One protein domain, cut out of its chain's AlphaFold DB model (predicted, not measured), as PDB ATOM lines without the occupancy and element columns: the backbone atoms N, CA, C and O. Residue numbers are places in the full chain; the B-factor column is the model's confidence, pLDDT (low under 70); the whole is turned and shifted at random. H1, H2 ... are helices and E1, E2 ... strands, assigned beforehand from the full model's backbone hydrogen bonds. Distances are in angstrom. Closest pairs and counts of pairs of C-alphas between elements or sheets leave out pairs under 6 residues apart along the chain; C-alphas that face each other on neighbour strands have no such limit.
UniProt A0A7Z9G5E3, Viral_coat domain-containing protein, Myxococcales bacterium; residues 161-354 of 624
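What this domain is: This is residues 161 to 354 of the 624 residues of the protein "Viral_coat domain-containing protein" of Myxococcales bacterium (UniProt A0A7Z9G5E3). Two antiparallel sheets lie face to face as a long sandwich, their strands running nearly along one line, and the chain winds over both as a jelly roll, one long hairpin of four nested antiparallel pairs. The short helix H2 covers part of the four-stranded sheet, while E1 adds a fifth strand at an edge of the other, curled sheet. The 194 printed residues hold three named helices and nine named strands, in the order E1 E2 E3 H1 E4 E5 H2 E6 E7 H3 E8 E9; the sheets run E1 E2 E9 E4 E7 and E3 E8 E5 E6. The class is mostly strand, with 92 residues in named elements, under half. The whole is compact, with a radius of gyration of the C-alphas of 17.8 A, yet elongated, spanning 59 by 33 by 32 A.

Where its parts are: Find C-alpha 162 at (-0.151, -14.375, 16.347), where E1, residues 162 to 165, begins. E2, residues 172 to 184, runs 35.5 A, followed by E3, 192 to 197, and H1, 209 to 213. E4, residues 216 to 230, measures 34.6 A and bends by 73 degrees at residue 220. Next come E5, 244 to 250, H2, 261 to 266, E6, 271 to 274, E7, 279 to 283, H3, 309 to 312, and E8, 316 to 322. E9, residues 332 to 347, runs 39.0 A, bends by 62 degrees at residue 343 and ends with C-alpha 347 at (-15.155, -24.986, 17.481).

How they stand to each other: Look first at the five-stranded sheet, twisted: E1 and E2 form a hairpin, with N 164 and O 173 2.8 A apart. E2 and E9 are antiparallel at 157 degrees, with N 174 and O 342 at 2.8 A. E9 and E4 bring N 227 and O 337 to 2.8 A, and E4 and E7 bring N 226 and O 281 to 2.8 A. In the other sheet look at N 194 and O 319 of E3 and E8, 2.8 A, N 246 and O 320 of E5 and E8, 2.8 A, and N 247 and O 271 of E5 and E6, 2.8 A. The facing parts of the two sheets are 9.3 A centre to centre. H2 is on the four-stranded sheet at a height over the sheet of 8.7 A; its closest C-alphas to E5 are Met 264 and Thr 248, 7.2 A. H1 only grazes the five-stranded sheet; H3 is on neither sheet. Every O i to N i+4 pair is within hydrogen-bond range in H1 and H2; H3 is too short for one.

The domain as a whole: The two farthest C-alphas, those of Thr 169 and Ser 238, are 59.4 A apart. The printed part has no cut. The links E3 to H1, E4 to E5 and E7 to H3 are long. Mean pLDDT of the printed part is 86.0; look for values under 70 at residues 161, 163 to 170, 187 to 189, 237 to 238 and 304 to 305.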
ATOM      1  N   PRO A 161      -1.005 -10.706  13.398       68.31
ATOM      2  CA  PRO A 161      -1.757 -11.599  14.265       68.31
ATOM      3  C   PRO A 161      -0.921 -12.829  14.614       68.31
ATOM      4  O   PRO A 161      -0.320 -13.455  13.738       68.31
ATOM      5  N   SER A 162      -0.875 -13.186  15.894       72.44
ATOM      6  CA  SER A 162      -0.151 -14.375  16.347       72.44
ATOM      7  C   SER A 162      -1.106 -15.390  16.955       72.44
ATOM      8  O   SER A 162      -1.906 -15.038  17.826       72.44
ATOM      9  N   PHE A 163      -0.965 -16.646  16.535       68.12
ATOM     10  CA  PHE A 163      -1.714 -17.785  17.051       68.12
ATOM     11  C   PHE A 163      -0.852 -18.555  18.051       68.12
ATOM     12  O   PHE A 163       0.241 -19.018  17.724       68.12
ATOM     13  N   GLY A 164      -1.339 -18.684  19.281       64.44
ATOM     14  CA  GLY A 164      -0.734 -19.514  20.316       64.44
ATOM     15  C   GLY A 164      -1.545 -20.788  20.520       64.44
ATOM     16  O   GLY A 164      -2.758 -20.726  20.723       64.44
ATOM     17  N   GLY A 165      -0.879 -21.943  20.507       51.66
ATOM     18  CA  GLY A 165      -1.491 -23.195  20.948       51.66
ATOM     19  C   GLY A 165      -1.693 -23.186  22.464       51.66
ATOM     20  O   GLY A 165      -0.790 -22.796  23.206       51.66
ATOM     21  N   THR A 166      -2.865 -23.616  22.935       55.84
ATOM     22  CA  THR A 166      -3.066 -23.928  24.359       55.84
ATOM     23  C   THR A 166      -3.041 -25.434  24.581       55.84
ATOM     24  O   THR A 166      -3.454 -26.205  23.720       55.84
ATOM     25  N   SER A 167      -2.504 -25.858  25.727       52.47
ATOM     26  CA  SER A 167      -2.246 -27.268  26.045       52.47
ATOM     27  C   SER A 167      -3.497 -28.091  26.356       52.47
ATOM     28  O   SER A 167      -3.380 -29.302  26.486       52.47
ATOM     29  N   ASP A 168      -4.671 -27.463  26.462       52.34
ATOM     30  CA  ASP A 168      -5.925 -28.130  26.807       52.34
ATOM     31  C   ASP A 168      -7.042 -27.756  25.819       52.34
ATOM     32  O   ASP A 168      -7.407 -26.590  25.658       52.34
ATOM     33  N   THR A 169      -7.612 -28.792  25.196       56.47
ATOM     34  CA  THR A 169      -8.965 -28.788  24.602       56.47
ATOM     35  C   THR A 169      -9.182 -27.931  23.346       56.47
ATOM     36  O   THR A 169     -10.180 -27.221  23.243       56.47
ATOM     37  N   GLY A 170      -8.283 -28.005  22.356       66.88
ATOM     38  CA  GLY A 170      -8.533 -27.432  21.019       66.88
ATOM     39  C   GLY A 170      -8.789 -25.919  21.009       66.88
ATOM     40  O   GLY A 170      -9.368 -25.397  20.060       66.88
ATOM     41  N   ALA A 171      -8.395 -25.228  22.080       82.19
ATOM     42  CA  ALA A 171      -8.566 -23.799  22.226       82.19
ATOM     43  C   ALA A 171      -7.390 -23.048  21.590       82.19
ATOM     44  O   ALA A 171      -6.224 -23.448  21.694       82.19
ATOM     45  N   VAL A 172      -7.704 -21.928  20.950       88.38
ATOM     46  CA  VAL A 172      -6.745 -21.091  20.230       88.38
ATOM     47  C   VAL A 172      -6.609 -19.769  20.967       88.38
ATOM     48  O   VAL A 172      -7.609 -19.131  21.291       88.38
ATOM     49  N   MET A 173      -5.374 -19.350  21.240       88.38
ATOM     50  CA  MET A 173      -5.105 -17.990  21.703       88.38
ATOM     51  C   MET A 173      -4.724 -17.103  20.532       88.38
ATOM     52  O   MET A 173      -3.862 -17.455  19.730       88.38
ATOM     53  N   LEU A 174      -5.345 -15.934  20.478       88.19
ATOM     54  CA  LEU A 174      -5.194 -14.969  19.407       88.19
ATOM     55  C   LEU A 174      -4.840 -13.609  19.996       88.19
ATOM     56  O   LEU A 174      -5.454 -13.166  20.970       88.19
ATOM     57  N   GLN A 175      -3.830 -12.965  19.422       89.94
ATOM     58  CA  GLN A 175      -3.405 -11.621  19.803       89.94
ATOM     59  C   GLN A 175      -3.336 -10.743  18.566       89.94
ATOM     60  O   GLN A 175      -2.677 -11.118  17.595       89.94
ATOM     61  N   ASN A 176      -3.981  -9.581  18.626       89.69
ATOM     62  CA  ASN A 176      -3.940  -8.603  17.549       89.69
ATOM     63  C   ASN A 176      -4.245  -7.184  18.059       89.69
ATOM     64  O   ASN A 176      -4.660  -6.979  19.207       89.69
ATOM     65  N   ARG A 177      -4.041  -6.210  17.173       89.81
ATOM     66  CA  ARG A 177      -4.515  -4.836  17.302       89.81
ATOM     67  C   ARG A 177      -5.264  -4.442  16.033       89.81
ATOM     68  O   ARG A 177      -4.721  -4.567  14.942       89.81
ATOM     69  N   GLU A 178      -6.472  -3.922  16.194       91.25
ATOM     70  CA  GLU A 178      -7.370  -3.565  15.094       91.25
ATOM     71  C   GLU A 178      -7.817  -2.105  15.207       91.25
ATOM     72  O   GLU A 178      -7.913  -1.547  16.306       91.25
ATOM     73  N   TYR A 179      -8.042  -1.482  14.053       89.94
ATOM     74  CA  TYR A 179      -8.675  -0.173  13.936       89.94
ATOM     75  C   TYR A 179     -10.194  -0.359  13.957       89.94
ATOM     76  O   TYR A 179     -10.706  -1.224  13.248       89.94
ATOM     77  N   ILE A 180     -10.886   0.427  14.783       89.81
ATOM     78  CA  ILE A 180     -12.351   0.401  14.892       89.81
ATOM     79  C   ILE A 180     -12.954   1.442  13.953       89.81
ATOM     80  O   ILE A 180     -13.793   1.118  13.123       89.81
ATOM     81  N   GLY A 181     -12.522   2.696  14.078       85.62
ATOM     82  CA  GLY A 181     -13.122   3.793  13.334       85.62
ATOM     83  C   GLY A 181     -12.637   5.161  13.792       85.62
ATOM     84  O   GLY A 181     -11.931   5.299  14.796       85.62
ATOM     85  N   ASN A 182     -13.046   6.179  13.039       88.12
ATOM     86  CA  ASN A 182     -12.818   7.574  13.382       88.12
ATOM     87  C   ASN A 182     -13.874   8.037  14.388       88.12
ATOM     88  O   ASN A 182     -15.056   7.706  14.284       88.12
ATOM     89  N   ILE A 183     -13.435   8.848  15.341       88.00
ATOM     90  CA  ILE A 183     -14.291   9.562  16.277       88.00
ATOM     91  C   ILE A 183     -14.450  10.983  15.751       88.00
ATOM     92  O   ILE A 183     -13.460  11.671  15.496       88.00
ATOM     93  N   TYR A 184     -15.697  11.417  15.611       86.19
ATOM     94  CA  TYR A 184     -16.059  12.736  15.105       86.19
ATOM     95  C   TYR A 184     -16.559  13.624  16.237       86.19
ATOM     96  O   TYR A 184     -17.118  13.141  17.228       86.19
ATOM     97  N   ALA A 185     -16.340  14.925  16.096       85.44
ATOM     98  CA  ALA A 185     -16.840  15.899  17.049       85.44
ATOM     99  C   ALA A 185     -18.340  16.185  16.830       85.44
ATOM    100  O   ALA A 185     -18.760  16.408  15.692       85.44
ATOM    101  N   PRO A 186     -19.154  16.183  17.903       81.44
ATOM    102  CA  PRO A 186     -20.587  16.452  17.814       81.44
ATOM    103  C   PRO A 186     -20.874  17.933  17.520       81.44
ATOM    104  O   PRO A 186     -20.054  18.800  17.814       81.44
ATOM    105  N   GLY A 187     -22.050  18.222  16.951       63.97
ATOM    106  CA  GLY A 187     -22.434  19.575  16.496       63.97
ATOM    107  C   GLY A 187     -22.926  20.528  17.550       63.97
ATOM    108  O   GLY A 187     -23.102  21.711  17.294       63.97
ATOM    109  N   THR A 188     -23.107  20.025  18.756       62.91
ATOM    110  CA  THR A 188     -23.416  20.818  19.930       62.91
ATOM    111  C   THR A 188     -22.383  20.468  20.994       62.91
ATOM    112  O   THR A 188     -21.850  19.356  21.018       62.91
ATOM    113  N   SER A 189     -22.131  21.369  21.945       64.62
ATOM    114  CA  SER A 189     -21.308  21.085  23.138       64.62
ATOM    115  C   SER A 189     -21.893  19.981  24.045       64.62
ATOM    116  O   SER A 189     -21.406  19.752  25.155       64.62
ATOM    117  N   GLN A 190     -22.942  19.293  23.581       72.88
ATOM    118  CA  GLN A 190     -23.643  18.225  24.263       72.88
ATOM    119  C   GLN A 190     -22.785  16.966  24.376       72.88
ATOM    120  O   GLN A 190     -21.866  16.691  23.606       72.88
ATOM    121  N   PHE A 191     -23.131  16.183  25.389       83.38
ATOM    122  CA  PHE A 191     -22.582  14.863  25.626       83.38
ATOM    123  C   PHE A 191     -23.044  13.912  24.514       83.38
ATOM    124  O   PHE A 191     -24.213  13.528  24.480       83.38
ATOM    125  N   SER A 192     -22.130  13.535  23.622       86.62
ATOM    126  CA  SER A 192     -22.364  12.518  22.592       86.62
ATOM    127  C   SER A 192     -21.600  11.252  22.945       86.62
ATOM    128  O   SER A 192     -20.439  11.337  23.346       86.62
ATOM    129  N   ILE A 193     -22.239  10.088  22.828       87.19
ATOM    130  CA  ILE A 193     -21.684   8.803  23.259       87.19
ATOM    131  C   ILE A 193     -21.809   7.752  22.160       87.19
ATOM    132  O   ILE A 193     -22.841   7.635  21.505       87.19
ATOM    133  N   GLN A 194     -20.752   6.967  21.991       87.50
ATOM    134  CA  GLN A 194     -20.701   5.787  21.137       87.50
ATOM    135  C   GLN A 194     -20.388   4.565  22.002       87.50
ATOM    136  O   GLN A 194     -19.698   4.670  23.023       87.50
ATOM    137  N   THR A 195     -20.903   3.402  21.610       89.69
ATOM    138  CA  THR A 195     -20.830   2.184  22.424       89.69
ATOM    139  C   THR A 195     -20.354   0.986  21.628       89.69
ATOM    140  O   THR A 195     -20.861   0.741  20.540       89.69
ATOM    141  N   TYR A 196     -19.484   0.193  22.240       91.06
ATOM    142  CA  TYR A 196     -18.857  -0.986  21.660       91.06
ATOM    143  C   TYR A 196     -19.061  -2.181  22.593       91.06
ATOM    144  O   TYR A 196     -18.575  -2.192  23.731       91.06
ATOM    145  N   ASP A 197     -19.825  -3.177  22.146       91.88
ATOM    146  CA  ASP A 197     -20.100  -4.376  22.938       91.88
ATOM    147  C   ASP A 197     -18.865  -5.289  22.981       91.88
ATOM    148  O   ASP A 197     -18.268  -5.638  21.962       91.88
ATOM    149  N   LEU A 198     -18.472  -5.717  24.182       94.25
ATOM    150  CA  LEU A 198     -17.250  -6.494  24.386       94.25
ATOM    151  C   LEU A 198     -17.502  -7.987  24.185       94.25
ATOM    152  O   LEU A 198     -17.516  -8.760  25.146       94.25
ATOM    153  N   ASN A 199     -17.668  -8.377  22.924       95.06
ATOM    154  CA  ASN A 199     -17.758  -9.762  22.479       95.06
ATOM    155  C   ASN A 199     -16.952  -9.934  21.183       95.06
ATOM    156  O   ASN A 199     -17.163  -9.172  20.242       95.06
ATOM    157  N   PRO A 200     -16.035 -10.914  21.097       95.12
ATOM    158  CA  PRO A 200     -15.141 -11.053  19.953       95.12
ATOM    159  C   PRO A 200     -15.865 -11.407  18.652       95.12
ATOM    160  O   PRO A 200     -15.269 -11.251  17.596       95.12
ATOM    161  N   GLY A 201     -17.115 -11.880  18.715       91.62
ATOM    162  CA  GLY A 201     -17.949 -12.125  17.539       91.62
ATOM    163  C   GLY A 201     -18.632 -10.874  16.977       91.62
ATOM    164  O   GLY A 201     -19.249 -10.975  15.922       91.62
ATOM    165  N   MET A 202     -18.524  -9.714  17.639       88.88
ATOM    166  CA  MET A 202     -19.179  -8.474  17.211       88.88
ATOM    167  C   MET A 202     -18.279  -7.681  16.247       88.88
ATOM    168  O   MET A 202     -17.251  -7.149  16.682       88.88
ATOM    169  N   PRO A 203     -18.659  -7.550  14.962       85.38
ATOM    170  CA  PRO A 203     -17.815  -6.932  13.937       85.38
ATOM    171  C   PRO A 203     -17.583  -5.431  14.149       85.38
ATOM    172  O   PRO A 203     -16.509  -4.933  13.835       85.38
ATOM    173  N   GLU A 204     -18.538  -4.726  14.761       83.56
ATOM    174  CA  GLU A 204     -18.423  -3.297  15.093       83.56
ATOM    175  C   GLU A 204     -17.268  -2.998  16.063       83.56
ATOM    176  O   GLU A 204     -16.647  -1.943  15.997       83.56
ATOM    177  N   THR A 205     -16.966  -3.922  16.981       90.25
ATOM    178  CA  THR A 205     -15.846  -3.760  17.928       90.25
ATOM    179  C   THR A 205     -14.588  -4.468  17.436       90.25
ATOM    180  O   THR A 205     -13.479  -4.008  17.710       90.25
ATOM    181  N   PHE A 206     -14.748  -5.583  16.717       92.44
ATOM    182  CA  PHE A 206     -13.642  -6.388  16.216       92.44
ATOM    183  C   PHE A 206     -13.886  -6.829  14.766       92.44
ATOM    184  O   PHE A 206     -14.492  -7.871  14.498       92.44
ATOM    185  N   SER A 207     -13.383  -6.045  13.821       86.81
ATOM    186  CA  SER A 207     -13.620  -6.232  12.387       86.81
ATOM    187  C   SER A 207     -12.972  -7.503  11.830       86.81
ATOM    188  O   SER A 207     -13.575  -8.206  11.018       86.81
ATOM    189  N   TRP A 208     -11.766  -7.848  12.290       90.00
ATOM    190  CA  TRP A 208     -11.064  -9.055  11.845       90.00
ATOM    191  C   TRP A 208     -11.286 -10.234  12.799       90.00
ATOM    192  O   TRP A 208     -11.515 -11.357  12.344       90.00
ATOM    193  N   LEU A 209     -11.293 -10.001  14.119       92.69
ATOM    194  CA  LEU A 209     -11.506 -11.084  15.089       92.69
ATOM    195  C   LEU A 209     -12.858 -11.784  14.919       92.69
ATOM    196  O   LEU A 209     -12.926 -13.001  15.096       92.69
ATOM    197  N   SER A 210     -13.913 -11.032  14.589       91.44
ATOM    198  CA  SER A 210     -15.281 -11.553  14.461       91.44
ATOM    199  C   SER A 210     -15.389 -12.695  13.455       91.44
ATOM    200  O   SER A 210     -16.063 -13.689  13.729       91.44
ATOM    201  N   GLN A 211     -14.627 -12.629  12.360       88.31
ATOM    202  CA  GLN A 211     -14.580 -13.662  11.320       88.31
ATOM    203  C   GLN A 211     -14.036 -15.000  11.841       88.31
ATOM    204  O   GLN A 211     -14.438 -16.074  11.393       88.31
ATOM    205  N   ILE A 212     -13.124 -14.962  12.812       91.75
ATOM    206  CA  ILE A 212     -12.551 -16.169  13.413       91.75
ATOM    207  C   ILE A 212     -13.405 -16.612  14.598       91.75
ATOM    208  O   ILE A 212     -13.764 -17.786  14.695       91.75
ATOM    209  N   ALA A 213     -13.746 -15.676  15.485       93.75
ATOM    210  CA  ALA A 213     -14.460 -15.938  16.726       93.75
ATOM    211  C   ALA A 213     -15.844 -16.543  16.491       93.75
ATOM    212  O   ALA A 213     -16.235 -17.426  17.249       93.75
ATOM    213  N   ALA A 214     -16.550 -16.153  15.422       91.50
ATOM    214  CA  ALA A 214     -17.853 -16.721  15.077       91.50
ATOM    215  C   ALA A 214     -17.827 -18.255  14.906       91.50
ATOM    216  O   ALA A 214     -18.839 -18.913  15.140       91.50
ATOM    217  N   ASN A 215     -16.673 -18.844  14.569       92.38
ATOM    218  CA  ASN A 215     -16.487 -20.294  14.456       92.38
ATOM    219  C   ASN A 215     -16.131 -20.982  15.789       92.38
ATOM    220  O   ASN A 215     -15.687 -22.127  15.790       92.38
ATOM    221  N   TYR A 216     -16.308 -20.310  16.927       93.69
ATOM    222  CA  TYR A 216     -16.124 -20.868  18.266       93.69
ATOM    223  C   TYR A 216     -17.315 -20.511  19.154       93.69
ATOM    224  O   TYR A 216     -17.925 -19.455  18.999       93.69
ATOM    225  N   ASP A 217     -17.664 -21.385  20.092       92.50
ATOM    226  CA  ASP A 217     -18.771 -21.136  21.017       92.50
ATOM    227  C   ASP A 217     -18.373 -20.247  22.183       92.50
ATOM    228  O   ASP A 217     -19.155 -19.393  22.595       92.50
ATOM    229  N   ASN A 218     -17.162 -20.425  22.702       94.19
ATOM    230  CA  ASN A 218     -16.755 -19.844  23.970       94.19
ATOM    231  C   ASN A 218     -15.512 -18.981  23.805       94.19
ATOM    232  O   ASN A 218     -14.563 -19.369  23.113       94.19
ATOM    233  N   TYR A 219     -15.466 -17.871  24.535       95.12
ATOM    234  CA  TYR A 219     -14.286 -17.025  24.605       95.12
ATOM    235  C   TYR A 219     -13.947 -16.581  26.031       95.12
ATOM    236  O   TYR A 219     -14.783 -16.564  26.934       95.12
ATOM    237  N   GLU A 220     -12.686 -16.194  26.204       92.75
ATOM    238  CA  GLU A 220     -12.165 -15.532  27.397       92.75
ATOM    239  C   GLU A 220     -11.154 -14.462  26.961       92.75
ATOM    240  O   GLU A 220     -10.167 -14.764  26.283       92.75
ATOM    241  N   PHE A 221     -11.385 -13.201  27.331       92.88
ATOM    242  CA  PHE A 221     -10.376 -12.159  27.144       92.88
ATOM    243  C   PHE A 221      -9.283 -12.321  28.202       92.88
ATOM    244  O   PHE A 221      -9.563 -12.328  29.393       92.88
ATOM    245  N   GLY A 222      -8.028 -12.418  27.771       87.69
ATOM    246  CA  GLY A 222      -6.868 -12.349  28.659       87.69
ATOM    247  C   GLY A 222      -6.333 -10.923  28.804       87.69
ATOM    248  O   GLY A 222      -5.831 -10.540  29.863       87.69
ATOM    249  N   GLN A 223      -6.427 -10.129  27.737       87.56
ATOM    250  CA  GLN A 223      -6.056  -8.714  27.710       87.56
ATOM    251  C   GLN A 223      -6.988  -7.984  26.746       87.56
ATOM    252  O   GLN A 223      -7.251  -8.495  25.661       87.56
ATOM    253  N   LEU A 224      -7.455  -6.796  27.117       92.62
ATOM    254  CA  LEU A 224      -8.277  -5.956  26.256       92.62
ATOM    255  C   LEU A 224      -8.053  -4.484  26.611       92.62
ATOM    256  O   LEU A 224      -8.047  -4.103  27.785       92.62
ATOM    257  N   MET A 225      -7.818  -3.665  25.592       92.44
ATOM    258  CA  MET A 225      -7.451  -2.266  25.758       92.44
ATOM    259  C   MET A 225      -7.882  -1.448  24.549       92.44
ATOM    260  O   MET A 225      -7.615  -1.830  23.411       92.44
ATOM    261  N   PHE A 226      -8.473  -0.292  24.813       94.75
ATOM    262  CA  PHE A 226      -8.854   0.683  23.806       94.75
ATOM    263  C   PHE A 226      -7.884   1.857  23.836       94.75
ATOM    264  O   PHE A 226      -7.502   2.344  24.903       94.75
ATOM    265  N   THR A 227      -7.451   2.289  22.659       93.00
ATOM    266  CA  THR A 227      -6.552   3.427  22.475       93.00
ATOM    267  C   THR A 227      -7.228   4.429  21.562       93.00
ATOM    268  O   THR A 227      -7.444   4.145  20.387       93.00
ATOM    269  N   PHE A 228      -7.521   5.603  22.103       94.50
ATOM    270  CA  PHE A 228      -7.882   6.770  21.317       94.50
ATOM    271  C   PHE A 228      -6.596   7.497  20.922       94.50
ATOM    272  O   PHE A 228      -5.776   7.855  21.777       94.50
ATOM    273  N   LYS A 229      -6.408   7.695  19.621       92.38
ATOM    274  CA  LYS A 229      -5.276   8.414  19.047       92.38
ATOM    275  C   LYS A 229      -5.791   9.708  18.434       92.38
ATOM    276  O   LYS A 229      -6.549   9.670  17.473       92.38
ATOM    277  N   SER A 230      -5.374  10.833  18.997       91.25
ATOM    278  CA  SER A 230      -5.769  12.149  18.508       91.25
ATOM    279  C   SER A 230      -5.232  12.392  17.099       91.25
ATOM    280  O   SER A 230      -4.060  12.112  16.819       91.25
ATOM    281  N   THR A 231      -6.072  12.967  16.245       87.38
ATOM    282  CA  THR A 231      -5.688  13.546  14.947       87.38
ATOM    283  C   THR A 231      -5.665  15.072  14.990       87.38
ATOM    284  O   THR A 231      -5.139  15.703  14.074       87.38
ATOM    285  N   VAL A 232      -6.183  15.676  16.064       85.06
ATOM    286  CA  VAL A 232      -6.301  17.129  16.222       85.06
ATOM    287  C   VAL A 232      -5.208  17.696  17.121       85.06
ATOM    288  O   VAL A 232      -4.688  17.039  18.026       85.06
ATOM    289  N   SER A 233      -4.847  18.951  16.859       83.56
ATOM    290  CA  SER A 233      -3.866  19.695  17.650       83.56
ATOM    291  C   SER A 233      -4.541  20.738  18.539       83.56
ATOM    292  O   SER A 233      -5.648  21.191  18.252       83.56
ATOM    293  N   ASP A 234      -3.844  21.174  19.591       78.75
ATOM    294  CA  ASP A 234      -4.319  22.218  20.517       78.75
ATOM    295  C   ASP A 234      -4.574  23.586  19.839       78.75
ATOM    296  O   ASP A 234      -5.212  24.450  20.434       78.75
ATOM    297  N   PHE A 235      -4.104  23.787  18.601       76.00
ATOM    298  CA  PHE A 235      -4.196  25.054  17.862       76.00
ATOM    299  C   PHE A 235      -5.306  25.085  16.808       76.00
ATOM    300  O   PHE A 235      -5.429  26.073  16.088       76.00
ATOM    301  N   GLN A 236      -6.097  24.018  16.675       72.06
ATOM    302  CA  GLN A 236      -7.145  23.973  15.651       72.06
ATOM    303  C   GLN A 236      -8.315  24.923  15.913       72.06
ATOM    304  O   GLN A 236      -9.077  25.204  14.993       72.06
ATOM    305  N   THR A 237      -8.461  25.442  17.133       69.38
ATOM    306  CA  THR A 237      -9.523  26.395  17.461       69.38
ATOM    307  C   THR A 237      -8.942  27.745  17.846       69.38
ATOM    308  O   THR A 237      -7.925  27.837  18.535       69.38
ATOM    309  N   SER A 238      -9.613  28.818  17.426       67.81
ATOM    310  CA  SER A 238      -9.196  30.204  17.680       67.81
ATOM    311  C   SER A 238      -9.098  30.547  19.171       67.81
ATOM    312  O   SER A 238      -8.312  31.410  19.554       67.81
ATOM    313  N   ASN A 239      -9.848  29.833  20.016       74.44
ATOM    314  CA  ASN A 239      -9.895  30.034  21.465       74.44
ATOM    315  C   ASN A 239      -9.064  29.002  22.259       74.44
ATOM    316  O   ASN A 239      -9.059  29.050  23.489       74.44
ATOM    317  N   GLY A 240      -8.401  28.044  21.595       74.56
ATOM    318  CA  GLY A 240      -7.609  26.985  22.246       74.56
ATOM    319  C   GLY A 240      -8.427  25.957  23.047       74.56
ATOM    320  O   GLY A 240      -7.871  25.188  23.835       74.56
ATOM    321  N   VAL A 241      -9.752  25.942  22.880       80.19
ATOM    322  CA  VAL A 241     -10.657  24.939  23.462       80.19
ATOM    323  C   VAL A 241     -10.753  23.770  22.489       80.19
ATOM    324  O   VAL A 241     -11.051  23.987  21.324       80.19
ATOM    325  N   VAL A 242     -10.512  22.541  22.940       80.50
ATOM    326  CA  VAL A 242     -10.504  21.354  22.059       80.50
ATOM    327  C   VAL A 242     -11.574  20.316  22.425       80.50
ATOM    328  O   VAL A 242     -11.907  19.453  21.617       80.50
ATOM    329  N   GLY A 243     -12.177  20.424  23.610       88.38
ATOM    330  CA  GLY A 243     -13.112  19.438  24.155       88.38
ATOM    331  C   GLY A 243     -12.428  18.261  24.849       88.38
ATOM    332  O   GLY A 243     -11.205  18.236  25.047       88.38
ATOM    333  N   GLN A 244     -13.234  17.286  25.263       90.88
ATOM    334  CA  GLN A 244     -12.802  16.144  26.061       90.88
ATOM    335  C   GLN A 244     -13.346  14.829  25.497       90.88
ATOM    336  O   GLN A 244     -14.520  14.740  25.148       90.88
ATOM    337  N   VAL A 245     -12.495  13.803  25.489       93.25
ATOM    338  CA  VAL A 245     -12.873  12.407  25.243       93.25
ATOM    339  C   VAL A 245     -12.864  11.664  26.571       93.25
ATOM    340  O   VAL A 245     -11.910  11.771  27.348       93.25
ATOM    341  N   ILE A 246     -13.926  10.913  26.836       94.69
ATOM    342  CA  ILE A 246     -14.107  10.106  28.041       94.69
ATOM    343  C   ILE A 246     -14.341   8.672  27.594       94.69
ATOM    344  O   ILE A 246     -15.240   8.419  26.806       94.69
ATOM    345  N   MET A 247     -13.557   7.727  28.097       95.12
ATOM    346  CA  MET A 247     -13.732   6.300  27.842       95.12
ATOM    347  C   MET A 247     -13.964   5.572  29.156       95.12
ATOM    348  O   MET A 247     -13.258   5.807  30.139       95.12
ATOM    349  N   THR A 248     -14.929   4.663  29.180       94.94
ATOM    350  CA  THR A 248     -15.188   3.804  30.337       94.94
ATOM    351  C   THR A 248     -15.707   2.446  29.891       94.94
ATOM    352  O   THR A 248     -16.138   2.273  28.753       94.94
ATOM    353  N   THR A 249     -15.668   1.461  30.783       94.25
ATOM    354  CA  THR A 249     -16.214   0.129  30.512       94.25
ATOM    355  C   THR A 249     -17.274  -0.222  31.534       94.25
ATOM    356  O   THR A 249     -16.984  -0.409  32.716       94.25
ATOM    357  N   GLN A 250     -18.509  -0.364  31.071       92.12
ATOM    358  CA  GLN A 250     -19.628  -0.841  31.858       92.12
ATOM    359  C   GLN A 250     -19.683  -2.374  31.796       92.12
ATOM    360  O   GLN A 250     -20.155  -2.963  30.833       92.12
ATOM    361  N   TYR A 251     -19.213  -3.046  32.850       91.38
ATOM    362  CA  TYR A 251     -19.204  -4.521  32.935       91.38
ATOM    363  C   TYR A 251     -20.593  -5.178  32.978       91.38
ATOM    364  O   TYR A 251     -20.705  -6.395  32.903       91.38
ATOM    365  N   ASN A 252     -21.663  -4.396  33.134       88.56
ATOM    366  CA  ASN A 252     -23.029  -4.894  33.031       88.56
ATOM    367  C   ASN A 252     -23.656  -4.355  31.742       88.56
ATOM    368  O   ASN A 252     -24.195  -3.250  31.737       88.56
ATOM    369  N   SER A 253     -23.587  -5.152  30.679       83.69
ATOM    370  CA  SER A 253     -24.109  -4.840  29.342       83.69
ATOM    371  C   SER A 253     -25.631  -4.636  29.306       83.69
ATOM    372  O   SER A 253     -26.142  -3.970  28.409       83.69
ATOM    373  N   SER A 254     -26.371  -5.139  30.302       83.56
ATOM    374  CA  SER A 254     -27.829  -4.972  30.398       83.56
ATOM    375  C   SER A 254     -28.251  -3.622  31.009       83.56
ATOM    376  O   SER A 254     -29.452  -3.356  31.134       83.56
ATOM    377  N   LEU A 255     -27.317  -2.767  31.444       84.94
ATOM    378  CA  LEU A 255     -27.621  -1.421  31.948       84.94
ATOM    379  C   LEU A 255     -27.806  -0.408  30.805       84.94
ATOM    380  O   LEU A 255     -27.430  -0.672  29.664       84.94
ATOM    381  N   PRO A 256     -28.501   0.715  31.059       85.69
ATOM    382  CA  PRO A 256     -28.592   1.778  30.070       85.69
ATOM    383  C   PRO A 256     -27.246   2.506  29.958       85.69
ATOM    384  O   PRO A 256     -26.513   2.598  30.947       85.69
ATOM    385  N   ILE A 257     -26.989   3.054  28.770       87.06
ATOM    386  CA  ILE A 257     -25.844   3.929  28.486       87.06
ATOM    387  C   ILE A 257     -25.839   5.160  29.390       87.06
ATOM    388  O   ILE A 257     -26.899   5.603  29.866       87.06
ATOM    389  N   PHE A 258     -24.657   5.733  29.613       87.75
ATOM    390  CA  PHE A 258     -24.558   6.997  30.339       87.75
ATOM    391  C   PHE A 258     -25.282   8.117  29.583       87.75
ATOM    392  O   PHE A 258     -25.275   8.176  28.356       87.75
ATOM    393  N   ARG A 259     -25.933   9.011  30.335       87.81
ATOM    394  CA  ARG A 259     -26.694  10.146  29.780       87.81
ATOM    395  C   ARG A 259     -25.978  11.477  29.935       87.81
ATOM    396  O   ARG A 259     -26.384  12.468  29.341       87.81
ATOM    397  N   ASP A 260     -24.966  11.510  30.788       88.88
ATOM    398  CA  ASP A 260     -24.317  12.735  31.199       88.88
ATOM    399  C   ASP A 260     -22.870  12.470  31.621       88.88
ATOM    400  O   ASP A 260     -22.489  11.384  32.068       88.88
ATOM    401  N   LYS A 261     -22.063  13.523  31.522       90.62
ATOM    402  CA  LYS A 261     -20.645  13.509  31.879       90.62
ATOM    403  C   LYS A 261     -20.404  13.110  33.337       90.62
ATOM    404  O   LYS A 261     -19.427  12.420  33.626       90.62
ATOM    405  N   GLN A 262     -21.254  13.554  34.264       92.12
ATOM    406  CA  GLN A 262     -21.045  13.346  35.698       92.12
ATOM    407  C   GLN A 262     -21.224  11.872  36.075       92.12
ATOM    408  O   GLN A 262     -20.400  11.332  36.823       92.12
ATOM    409  N   SER A 263     -22.250  11.209  35.541       92.69
ATOM    410  CA  SER A 263     -22.478   9.781  35.765       92.69
ATOM    411  C   SER A 263     -21.362   8.924  35.163       92.69
ATOM    412  O   SER A 263     -20.840   8.047  35.855       92.69
ATOM    413  N   MET A 264     -20.912   9.237  33.942       93.81
ATOM    414  CA  MET A 264     -19.826   8.510  33.275       93.81
ATOM    415  C   MET A 264     -18.477   8.658  34.001       93.81
ATOM    416  O   MET A 264     -17.800   7.665  34.260       93.81
ATOM    417  N   MET A 265     -18.099   9.881  34.397       93.38
ATOM    418  CA  MET A 265     -16.822  10.166  35.079       93.38
ATOM    419  C   MET A 265     -16.735   9.596  36.497       93.38
ATOM    420  O   MET A 265     -15.640   9.372  37.011       93.38
ATOM    421  N   THR A 266     -17.880   9.383  37.146       93.31
ATOM    422  CA  THR A 266     -17.933   8.767  38.481       93.31
ATOM    423  C   THR A 266     -17.757   7.246  38.403       93.31
ATOM    424  O   THR A 266     -17.463   6.600  39.412       93.31
ATOM    425  N   TYR A 267     -17.922   6.657  37.214       92.88
ATOM    426  CA  TYR A 267     -17.832   5.220  37.025       92.88
ATOM    427  C   TYR A 267     -16.395   4.704  37.175       92.88
ATOM    428  O   TYR A 267     -15.412   5.364  36.835       92.88
ATOM    429  N   HIS A 268     -16.259   3.489  37.702       86.69
ATOM    430  CA  HIS A 268     -14.949   2.897  37.940       86.69
ATOM    431  C   HIS A 268     -14.223   2.608  36.621       86.69
ATOM    432  O   HIS A 268     -14.755   1.925  35.752       86.69
ATOM    433  N   GLY A 269     -12.969   3.054  36.520       84.62
ATOM    434  CA  GLY A 269     -12.155   2.859  35.319       84.62
ATOM    435  C   GLY A 269     -12.410   3.889  34.219       84.62
ATOM    436  O   GLY A 269     -11.835   3.747  33.145       84.62
ATOM    437  N   ALA A 270     -13.213   4.928  34.483       91.75
ATOM    438  CA  ALA A 270     -13.353   6.051  33.570       91.75
ATOM    439  C   ALA A 270     -12.008   6.779  33.399       91.75
ATOM    440  O   ALA A 270     -11.361   7.183  34.370       91.75
ATOM    441  N   VAL A 271     -11.598   6.948  32.147       92.44
ATOM    442  CA  VAL A 271     -10.416   7.703  31.735       92.44
ATOM    443  C   VAL A 271     -10.891   8.861  30.885       92.44
ATOM    444  O   VAL A 271     -11.718   8.679  29.998       92.44
ATOM    445  N   ALA A 272     -10.356  10.050  31.133       92.50
ATOM    446  CA  ALA A 272     -10.674  11.209  30.324       92.50
ATOM    447  C   ALA A 272      -9.415  11.969  29.928       92.50
ATOM    448  O   ALA A 272      -8.486  12.114  30.725       92.50
ATOM    449  N   GLY A 273      -9.406  12.465  28.698       90.38
ATOM    450  CA  GLY A 273      -8.308  13.224  28.113       90.38
ATOM    451  C   GLY A 273      -8.839  14.317  27.199       90.38
ATOM    452  O   GLY A 273     -10.007  14.305  26.811       90.38
ATOM    453  N   LYS A 274      -7.990  15.287  26.869       90.56
ATOM    454  CA  LYS A 274      -8.318  16.254  25.817       90.56
ATOM    455  C   LYS A 274      -8.468  15.515  24.488       90.56
ATOM    456  O   LYS A 274      -7.746  14.546  24.266       90.56
ATOM    457  N   THR A 275      -9.335  15.994  23.603       89.94
ATOM    458  CA  THR A 275      -9.450  15.462  22.227       89.94
ATOM    459  C   THR A 275      -8.118  15.507  21.477       89.94
ATOM    460  O   THR A 275      -7.838  14.600  20.715       89.94
ATOM    461  N   SER A 276      -7.263  16.492  21.771       89.19
ATOM    462  CA  SER A 276      -5.916  16.650  21.208       89.19
ATOM    463  C   SER A 276      -4.864  15.676  21.750       89.19
ATOM    464  O   SER A 276      -3.729  15.648  21.266       89.19
ATOM    465  N   GLN A 277      -5.194  14.887  22.774       89.12
ATOM    466  CA  GLN A 277      -4.261  13.988  23.443       89.12
ATOM    467  C   GLN A 277      -4.672  12.531  23.267       89.12
ATOM    468  O   GLN A 277      -5.837  12.161  23.389       89.12
ATOM    469  N   ASN A 278      -3.675  11.673  23.063       91.62
ATOM    470  CA  ASN A 278      -3.897  10.234  23.059       91.62
ATOM    471  C   ASN A 278      -4.348   9.777  24.448       91.62
ATOM    472  O   ASN A 278      -3.790  10.196  25.467       91.62
ATOM    473  N   SER A 279      -5.318   8.874  24.488       88.56
ATOM    474  CA  SER A 279      -5.812   8.292  25.731       88.56
ATOM    475  C   SER A 279      -5.974   6.783  25.599       88.56
ATOM    476  O   SER A 279      -6.095   6.231  24.505       88.56
ATOM    477  N   LEU A 280      -5.898   6.096  26.734       91.00
ATOM    478  CA  LEU A 280      -5.877   4.642  26.801       91.00
ATOM    479  C   LEU A 280      -6.799   4.185  27.925       91.00
ATOM    480  O   LEU A 280      -6.644   4.616  29.068       91.00
ATOM    481  N   ALA A 281      -7.731   3.298  27.592       90.94
ATOM    482  CA  ALA A 281      -8.666   2.678  28.520       90.94
ATOM    483  C   ALA A 281      -8.433   1.162  28.545       90.94
ATOM    484  O   ALA A 281      -8.586   0.472  27.539       90.94
ATOM    485  N   GLY A 282      -8.019   0.641  29.701       88.25
ATOM    486  CA  GLY A 282      -7.846  -0.795  29.914       88.25
ATOM    487  C   GLY A 282      -9.129  -1.438  30.432       88.25
ATOM    488  O   GLY A 282      -9.794  -0.866  31.296       88.25
ATOM    489  N   VAL A 283      -9.436  -2.642  29.950       91.19
ATOM    490  CA  VAL A 283     -10.560  -3.447  30.439       91.19
ATOM    491  C   VAL A 283     -10.045  -4.512  31.407       91.19
ATOM    492  O   VAL A 283      -9.075  -5.220  31.124       91.19
ATOM    493  N   GLU A 284     -10.688  -4.645  32.567       90.31
ATOM    494  CA  GLU A 284     -10.379  -5.695  33.535       90.31
ATOM    495  C   GLU A 284     -10.800  -7.052  32.968       90.31
ATOM    496  O   GLU A 284     -11.977  -7.306  32.724       90.31
ATOM    497  N   CYS A 285      -9.810  -7.921  32.785       89.19
ATOM    498  CA  CYS A 285      -9.981  -9.251  32.211       89.19
ATOM    499  C   CYS A 285      -9.668 -10.375  33.217       89.19
ATOM    500  O   CYS A 285      -9.556 -11.524  32.819       89.19
ATOM    501  N   ASP A 286      -9.464 -10.076  34.511       85.69
ATOM    502  CA  ASP A 286      -9.175 -11.107  35.518       85.69
ATOM    503  C   ASP A 286     -10.444 -11.924  35.829       85.69
ATOM    504  O   ASP A 286     -11.389 -11.371  36.413       85.69
ATOM    505  N   PRO A 287     -10.459 -13.245  35.551       85.12
ATOM    506  CA  PRO A 287     -11.580 -14.134  35.860       85.12
ATOM    507  C   PRO A 287     -12.074 -14.046  37.306       85.12
ATOM    508  O   PRO A 287     -13.234 -14.321  37.587       85.12
ATOM    509  N   LYS A 288     -11.195 -13.675  38.246       87.00
ATOM    510  CA  LYS A 288     -11.527 -13.582  39.677       87.00
ATOM    511  C   LYS A 288     -12.211 -12.278  40.066       87.00
ATOM    512  O   LYS A 288     -12.737 -12.190  41.176       87.00
ATOM    513  N   LYS A 289     -12.136 -11.254  39.215       84.25
ATOM    514  CA  LYS A 289     -12.733  -9.936  39.463       84.25
ATOM    515  C   LYS A 289     -13.971  -9.678  38.609       84.25
ATOM    516  O   LYS A 289     -14.734  -8.772  38.932       84.25
ATOM    517  N   ILE A 290     -14.167 -10.460  37.552       82.50
ATOM    518  CA  ILE A 290     -15.368 -10.422  36.722       82.50
ATOM    519  C   ILE A 290     -16.538 -11.034  37.504       82.50
ATOM    520  O   ILE A 290     -16.391 -12.031  38.210       82.50
ATOM    521  N   ALA A 291     -17.713 -10.417  37.395       78.81
ATOM    522  CA  ALA A 291     -18.935 -10.967  37.964       78.81
ATOM    523  C   ALA A 291     -19.496 -12.080  37.060       78.81
ATOM    524  O   ALA A 291     -19.664 -11.891  35.855       78.81
ATOM    525  N   GLY A 292     -19.834 -13.227  37.654       83.25
ATOM    526  CA  GLY A 292     -20.394 -14.378  36.938       83.25
ATOM    527  C   GLY A 292     -19.326 -15.307  36.355       83.25
ATOM    528  O   GLY A 292     -18.220 -15.408  36.884       83.25
ATOM    529  N   ALA A 293     -19.680 -16.029  35.289       84.44
ATOM    530  CA  ALA A 293     -18.751 -16.917  34.599       84.44
ATOM    531  C   ALA A 293     -17.680 -16.114  33.846       84.44
ATOM    532  O   ALA A 293     -17.997 -15.129  33.175       84.44
ATOM    533  N   ALA A 294     -16.423 -16.550  33.961       82.00
ATOM    534  CA  ALA A 294     -15.293 -15.955  33.246       82.00
ATOM    535  C   ALA A 294     -15.283 -16.319  31.755       82.00
ATOM    536  O   ALA A 294     -14.883 -15.510  30.925       82.00
ATOM    537  N   ILE A 295     -15.752 -17.526  31.434       90.50
ATOM    538  CA  ILE A 295     -15.982 -17.969  30.062       90.50
ATOM    539  C   ILE A 295     -17.347 -17.438  29.635       90.50
ATOM    540  O   ILE A 295     -18.334 -17.637  30.348       90.50
ATOM    541  N   LYS A 296     -17.380 -16.764  28.489       94.00
ATOM    542  CA  LYS A 296     -18.580 -16.177  27.891       94.00
ATOM    543  C   LYS A 296     -18.861 -16.810  26.533       94.00
ATOM    544  O   LYS A 296     -17.945 -17.332  25.892       94.00
ATOM    545  N   TYR A 297     -20.108 -16.732  26.084       94.62
ATOM    546  CA  TYR A 297     -20.508 -17.226  24.769       94.62
ATOM    547  C   TYR A 297     -20.255 -16.192  23.670       94.62
ATOM    548  O   TYR A 297     -20.609 -15.017  23.796       94.62
ATOM    549  N   VAL A 298     -19.673 -16.627  22.556       94.38
ATOM    550  CA  VAL A 298     -19.515 -15.785  21.368       94.38
ATOM    551  C   VAL A 298     -20.882 -15.559  20.731       94.38
ATOM    552  O   VAL A 298     -21.587 -16.519  20.405       94.38
ATOM    553  N   ARG A 299     -21.227 -14.288  20.494       90.25
ATOM    554  CA  ARG A 299     -22.378 -13.900  19.673       90.25
ATOM    555  C   ARG A 299     -21.906 -13.078  18.482       90.25
ATOM    556  O   ARG A 299     -21.023 -12.239  18.618       90.25
ATOM    557  N   TYR A 300     -22.515 -13.342  17.337       82.81
ATOM    558  CA  TYR A 300     -22.330 -12.606  16.082       82.81
ATOM    559  C   TYR A 300     -23.637 -11.932  15.629       82.81
ATOM    560  O   TYR A 300     -23.688 -11.311  14.576       82.81
ATOM    561  N   GLN A 301     -24.701 -12.067  16.430       75.62
ATOM    562  CA  GLN A 301     -25.989 -11.413  16.227       75.62
ATOM    563  C   GLN A 301     -26.500 -10.858  17.556       75.62
ATOM    564  O   GLN A 301     -25.969 -11.161  18.637       75.62
ATOM    565  N   ASN A 302     -27.553 -10.051  17.486       74.19
ATOM    566  CA  ASN A 302     -28.291  -9.661  18.674       74.19
ATOM    567  C   ASN A 302     -28.937 -10.877  19.367       74.19
ATOM    568  O   ASN A 302     -29.267 -11.877  18.730       74.19
ATOM    569  N   LEU A 303     -29.107 -10.793  20.687       77.88
ATOM    570  CA  LEU A 303     -29.680 -11.886  21.470       77.88
ATOM    571  C   LEU A 303     -31.189 -12.014  21.245       77.88
ATOM    572  O   LEU A 303     -31.906 -11.016  21.161       77.88
ATOM    573  N   MET A 304     -31.670 -13.257  21.198       68.81
ATOM    574  CA  MET A 304     -33.103 -13.546  21.125       68.81
ATOM    575  C   MET A 304     -33.794 -13.251  22.463       68.81
ATOM    576  O   MET A 304     -33.173 -13.263  23.530       68.81
ATOM    577  N   GLN A 305     -35.108 -13.011  22.422       62.62
ATOM    578  CA  GLN A 305     -35.894 -12.722  23.622       62.62
ATOM    579  C   GLN A 305     -35.746 -13.849  24.661       62.62
ATOM    580  O   GLN A 305     -35.992 -15.015  24.370       62.62
ATOM    581  N   GLY A 306     -35.344 -13.488  25.884       72.19
ATOM    582  CA  GLY A 306     -35.139 -14.428  26.993       72.19
ATOM    583  C   GLY A 306     -33.678 -14.793  27.279       72.19
ATOM    584  O   GLY A 306     -33.415 -15.399  28.314       72.19
ATOM    585  N   GLN A 307     -32.730 -14.393  26.427       78.31
ATOM    586  CA  GLN A 307     -31.291 -14.530  26.687       78.31
ATOM    587  C   GLN A 307     -30.732 -13.275  27.386       78.31
ATOM    588  O   GLN A 307     -31.148 -12.157  27.080       78.31
ATOM    589  N   ASP A 308     -29.799 -13.443  28.333       85.31
ATOM    590  CA  ASP A 308     -29.172 -12.325  29.061       85.31
ATOM    591  C   ASP A 308     -27.789 -11.993  28.486       85.31
ATOM    592  O   ASP A 308     -26.916 -12.854  28.390       85.31
ATOM    593  N   TYR A 309     -27.548 -10.714  28.188       87.12
ATOM    594  CA  TYR A 309     -26.260 -10.216  27.695       87.12
ATOM    595  C   TYR A 309     -25.089 -10.509  28.635       87.12
ATOM    596  O   TYR A 309     -23.950 -10.548  28.181       87.12
ATOM    597  N   LYS A 310     -25.329 -10.758  29.927       87.50
ATOM    598  CA  LYS A 310     -24.257 -11.079  30.887       87.50
ATOM    599  C   LYS A 310     -23.575 -12.423  30.636       87.50
ATOM    600  O   LYS A 310     -22.446 -12.607  31.097       87.50
ATOM    601  N   ASP A 311     -24.230 -13.347  29.940       90.50
ATOM    602  CA  ASP A 311     -23.647 -14.654  29.610       90.50
ATOM    603  C   ASP A 311     -22.807 -14.603  28.324       90.50
ATOM    604  O   ASP A 311     -21.938 -15.450  28.108       90.50
ATOM    605  N   TYR A 312     -23.014 -13.569  27.506       92.88
ATOM    606  CA  TYR A 312     -22.357 -13.397  26.212       92.88
ATOM    607  C   TYR A 312     -21.290 -12.307  26.236       92.88
ATOM    608  O   TYR A 312     -20.207 -12.504  25.701       92.88
ATOM    609  N   ASP A 313     -21.535 -11.170  26.876       93.00
ATOM    610  CA  ASP A 313     -20.644 -10.012  26.808       93.00
ATOM    611  C   ASP A 313     -19.857  -9.847  28.108       93.00
ATOM    612  O   ASP A 313     -20.401  -9.963  29.211       93.00
ATOM    613  N   LEU A 314     -18.567  -9.517  27.994       93.19
ATOM    614  CA  LEU A 314     -17.765  -9.104  29.152       93.19
ATOM    615  C   LEU A 314     -18.265  -7.766  29.733       93.19
ATOM    616  O   LEU A 314     -18.093  -7.479  30.918       93.19
ATOM    617  N   GLY A 315     -18.864  -6.941  28.880       91.88
ATOM    618  CA  GLY A 315     -19.379  -5.620  29.196       91.88
ATOM    619  C   GLY A 315     -19.561  -4.801  27.927       91.88
ATOM    620  O   GLY A 315     -19.577  -5.338  26.821       91.88
ATOM    621  N   ARG A 316     -19.653  -3.489  28.096       92.12
ATOM    622  CA  ARG A 316     -19.733  -2.506  27.020       92.12
ATOM    623  C   ARG A 316     -18.702  -1.412  27.253       92.12
ATOM    624  O   ARG A 316     -18.633  -0.853  28.348       92.12
ATOM    625  N   MET A 317     -17.875  -1.134  26.255       93.94
ATOM    626  CA  MET A 317     -17.008   0.041  26.244       93.94
ATOM    627  C   MET A 317     -17.813   1.217  25.703       93.94
ATOM    628  O   MET A 317     -18.499   1.092  24.694       93.94
ATOM    629  N   GLU A 318     -17.755   2.346  26.394       94.12
ATOM    630  CA  GLU A 318     -18.436   3.567  25.984       94.12
ATOM    631  C   GLU A 318     -17.409   4.690  25.862       94.12
ATOM    632  O   GLU A 318     -16.609   4.911  26.779       94.12
ATOM    633  N   ILE A 319     -17.435   5.390  24.727       93.25
ATOM    634  CA  ILE A 319     -16.614   6.566  24.447       93.25
ATOM    635  C   ILE A 319     -17.531   7.765  24.236       93.25
ATOM    636  O   ILE A 319     -18.425   7.730  23.397       93.25
ATOM    637  N   ALA A 320     -17.320   8.821  25.012       92.62
ATOM    638  CA  ALA A 320     -18.082  10.050  24.920       92.62
ATOM    639  C   ALA A 320     -17.192  11.233  24.554       92.62
ATOM    640  O   ALA A 320     -16.056  11.340  25.025       92.62
ATOM    641  N   VAL A 321     -17.744  12.139  23.755       91.25
ATOM    642  CA  VAL A 321     -17.150  13.426  23.394       91.25
ATOM    643  C   VAL A 321     -18.011  14.522  24.013       91.25
ATOM    644  O   VAL A 321     -19.237  14.494  23.904       91.25
ATOM    645  N   VAL A 322     -17.374  15.462  24.710       90.62
ATOM    646  CA  VAL A 322     -18.059  16.548  25.429       90.62
ATOM    647  C   VAL A 322     -17.271  17.841  25.296       90.62
ATOM    648  O   VAL A 322     -16.046  17.811  25.155       90.62
ATOM    649  N   ASP A 323     -17.965  18.974  25.398       87.50
ATOM    650  CA  ASP A 323     -17.367  20.313  25.407       87.50
ATOM    651  C   ASP A 323     -16.529  20.603  24.143       87.50
ATOM    652  O   ASP A 323     -15.564  21.371  24.183       87.50
ATOM    653  N   CYS A 324     -16.861  19.953  23.021       84.44
ATOM    654  CA  CYS A 324     -16.187  20.180  21.750       84.44
ATOM    655  C   CYS A 324     -16.727  21.468  21.103       84.44
ATOM    656  O   CYS A 324     -17.941  21.678  21.104       84.44
ATOM    657  N   PRO A 325     -15.857  22.361  20.605       84.62
ATOM    658  CA  PRO A 325     -16.294  23.580  19.932       84.62
ATOM    659  C   PRO A 325     -16.934  23.281  18.572       84.62
ATOM    660  O   PRO A 325     -16.480  22.398  17.849       84.62
ATOM    661  N   GLU A 326     -17.910  24.105  18.182       81.94
ATOM    662  CA  GLU A 326     -18.630  23.999  16.900       81.94
ATOM    663  C   GLU A 326     -17.703  24.041  15.676       81.94
ATOM    664  O   GLU A 326     -18.004  23.446  14.651       81.94
ATOM    665  N   THR A 327     -16.528  24.670  15.782       81.25
ATOM    666  CA  THR A 327     -15.530  24.698  14.697       81.25
ATOM    667  C   THR A 327     -14.990  23.318  14.327       81.25
ATOM    668  O   THR A 327     -14.437  23.156  13.245       81.25
ATOM    669  N   LEU A 328     -15.085  22.347  15.239       79.62
ATOM    670  CA  LEU A 328     -14.689  20.961  15.003       79.62
ATOM    671  C   LEU A 328     -15.884  20.077  14.636       79.62
ATOM    672  O   LEU A 328     -15.681  18.886  14.422       79.62
ATOM    673  N   PHE A 329     -17.103  20.620  14.558       83.12
ATOM    674  CA  PHE A 329     -18.289  19.840  14.220       83.12
ATOM    675  C   PHE A 329     -18.055  19.010  12.957       83.12
ATOM    676  O   PHE A 329     -17.565  19.521  11.949       83.12
ATOM    677  N   ASN A 330     -18.375  17.717  13.044       76.12
ATOM    678  CA  ASN A 330     -18.247  16.748  11.961       76.12
ATOM    679  C   ASN A 330     -16.823  16.549  11.421       76.12
ATOM    680  O   ASN A 330     -16.624  15.840  10.434       76.12
ATOM    681  N   GLN A 331     -15.809  17.083  12.104       82.69
ATOM    682  CA  GLN A 331     -14.413  16.777  11.824       82.69
ATOM    683  C   GLN A 331     -13.952  15.569  12.641       82.69
ATOM    684  O   GLN A 331     -14.345  15.376  13.797       82.69
ATOM    685  N   ALA A 332     -13.098  14.745  12.032       85.25
ATOM    686  CA  ALA A 332     -12.473  13.615  12.704       85.25
ATOM    687  C   ALA A 332     -11.480  14.126  13.762       85.25
ATOM    688  O   ALA A 332     -10.429  14.682  13.432       85.25
ATOM    689  N   ILE A 333     -11.813  13.917  15.036       89.25
ATOM    690  CA  ILE A 333     -10.992  14.336  16.179       89.25
ATOM    691  C   ILE A 333      -9.963  13.283  16.600       89.25
ATOM    692  O   ILE A 333      -8.981  13.598  17.276       89.25
ATOM    693  N   GLY A 334     -10.170  12.028  16.206       90.38
ATOM    694  CA  GLY A 334      -9.192  10.975  16.416       90.38
ATOM    695  C   GLY A 334      -9.626   9.622  15.883       90.38
ATOM    696  O   GLY A 334     -10.723   9.452  15.361       90.38
ATOM    697  N   GLU A 335      -8.751   8.646  16.066       91.75
ATOM    698  CA  GLU A 335      -8.923   7.251  15.678       91.75
ATOM    699  C   GLU A 335      -9.083   6.385  16.931       91.75
ATOM    700  O   GLU A 335      -8.329   6.537  17.902       91.75
ATOM    701  N   LEU A 336     -10.000   5.418  16.901       92.81
ATOM    702  CA  LEU A 336     -10.145   4.414  17.950       92.81
ATOM    703  C   LEU A 336      -9.539   3.075  17.515       92.81
ATOM    704  O   LEU A 336      -9.829   2.547  16.444       92.81
ATOM    705  N   TRP A 337      -8.709   2.508  18.386       94.38
ATOM    706  CA  TRP A 337      -8.034   1.229  18.183       94.38
ATOM    707  C   TRP A 337      -8.310   0.285  19.350       94.38
ATOM    708  O   TRP A 337      -8.293   0.713  20.506       94.38
ATOM    709  N   VAL A 338      -8.445  -1.008  19.071       94.62
ATOM    710  CA  VAL A 338      -8.541  -2.063  20.087       94.62
ATOM    711  C   VAL A 338      -7.323  -2.971  20.025       94.62
ATOM    712  O   VAL A 338      -6.854  -3.342  18.956       94.62
ATOM    713  N   SER A 339      -6.760  -3.307  21.179       92.38
ATOM    714  CA  SER A 339      -5.685  -4.292  21.328       92.38
ATOM    715  C   SER A 339      -6.157  -5.384  22.267       92.38
ATOM    716  O   SER A 339      -6.623  -5.085  23.369       92.38
ATOM    717  N   TYR A 340      -6.035  -6.640  21.849       93.56
ATOM    718  CA  TYR A 340      -6.603  -7.747  22.603       93.56
ATOM    719  C   TYR A 340      -5.725  -9.002  22.588       93.56
ATOM    720  O   TYR A 340      -4.876  -9.227  21.726       93.56
ATOM    721  N   THR A 341      -5.947  -9.836  23.595       91.00
ATOM    722  CA  THR A 341      -5.552 -11.239  23.663       91.00
ATOM    723  C   THR A 341      -6.791 -12.015  24.063       91.00
ATOM    724  O   THR A 341      -7.330 -11.778  25.146       91.00
ATOM    725  N   VAL A 342      -7.238 -12.929  23.214       92.75
ATOM    726  CA  VAL A 342      -8.451 -13.719  23.431       92.75
ATOM    727  C   VAL A 342      -8.133 -15.200  23.314       92.75
ATOM    728  O   VAL A 342      -7.331 -15.611  22.476       92.75
ATOM    729  N   LYS A 343      -8.754 -16.005  24.167       92.06
ATOM    730  CA  LYS A 343      -8.791 -17.458  24.050       92.06
ATOM    731  C   LYS A 343     -10.151 -17.845  23.486       92.06
ATOM    732  O   LYS A 343     -11.164 -17.519  24.091       92.06
ATOM    733  N   LEU A 344     -10.164 -18.539  22.356       93.44
ATOM    734  CA  LEU A 344     -11.355 -19.098  21.720       93.44
ATOM    735  C   LEU A 344     -11.380 -20.607  21.960       93.44
ATOM    736  O   LEU A 344     -10.339 -21.261  21.891       93.44
ATOM    737  N   SER A 345     -12.542 -21.171  22.276       91.00
ATOM    738  CA  SER A 345     -12.688 -22.589  22.619       91.00
ATOM    739  C   SER A 345     -14.012 -23.160  22.122       91.00
ATOM    740  O   SER A 345     -14.977 -22.420  21.957       91.00
ATOM    741  N   VAL A 346     -14.037 -24.479  21.904       91.62
ATOM    742  CA  VAL A 346     -15.167 -25.231  21.327       91.62
ATOM    743  C   VAL A 346     -15.498 -24.752  19.904       91.62
ATOM    744  O   VAL A 346     -16.286 -23.827  19.732       91.62
ATOM    745  N   PRO A 347     -14.875 -25.343  18.869       90.94
ATOM    746  CA  PRO A 347     -15.155 -24.986  17.481       90.94
ATOM    747  C   PRO A 347     -16.603 -25.296  17.075       90.94
ATOM    748  O   PRO A 347     -17.140 -26.345  17.432       90.94
ATOM    749  N   LYS A 348     -17.198 -24.423  16.260       88.81
ATOM    750  CA  LYS A 348     -18.505 -24.592  15.611       88.81
ATOM    751  C   LYS A 348     -18.483 -24.097  14.164       88.81
ATOM    752  O   LYS A 348     -17.615 -23.329  13.764       88.81
ATOM    753  N   LEU A 349     -19.464 -24.525  13.373       86.12
ATOM    754  CA  LEU A 349     -19.582 -24.169  11.958       86.12
ATOM    755  C   LEU A 349     -20.559 -22.997  11.775       86.12
ATOM    756  O   LEU A 349     -21.770 -23.198  11.882       86.12
ATOM    757  N   VAL A 350     -20.048 -21.794  11.481       85.75
ATOM    758  CA  VAL A 350     -20.879 -20.583  11.306       85.75
ATOM    759  C   VAL A 350     -20.544 -19.838  10.020       85.75
ATOM    760  O   VAL A 350     -21.400 -19.731   9.144       85.75
ATOM    761  N   VAL A 351     -19.307 -19.353   9.872       82.31
ATOM    762  CA  VAL A 351     -18.938 -18.450   8.765       82.31
ATOM    763  C   VAL A 351     -19.047 -19.146   7.414       82.31
ATOM    764  O   VAL A 351     -19.646 -18.602   6.495       82.31
ATOM    765  N   GLY A 352     -18.589 -20.397   7.313       76.88
ATOM    766  CA  GLY A 352     -18.723 -21.192   6.085       76.88
ATOM    767  C   GLY A 352     -20.171 -21.504   5.677       76.88
ATOM    768  O   GLY A 352     -20.391 -21.976   4.569       76.88
ATOM    769  N   ARG A 353     -21.158 -21.258   6.551       79.50
ATOM    770  CA  ARG A 353     -22.597 -21.372   6.248       79.50
ATOM    771  C   ARG A 353     -23.263 -20.022   5.952       79.50
ATOM    772  O   ARG A 353     -24.474 -19.993   5.783       79.50
ATOM    773  N   GLY A 354     -22.518 -18.916   5.972       76.38
ATOM    774  CA  GLY A 354     -23.081 -17.569   5.822       76.38
ATOM    775  C   GLY A 354     -23.903 -17.087   7.024       76.38
ATOM    776  O   GLY A 354     -24.534 -16.043   6.954       76.38
TER     777      GLY A 354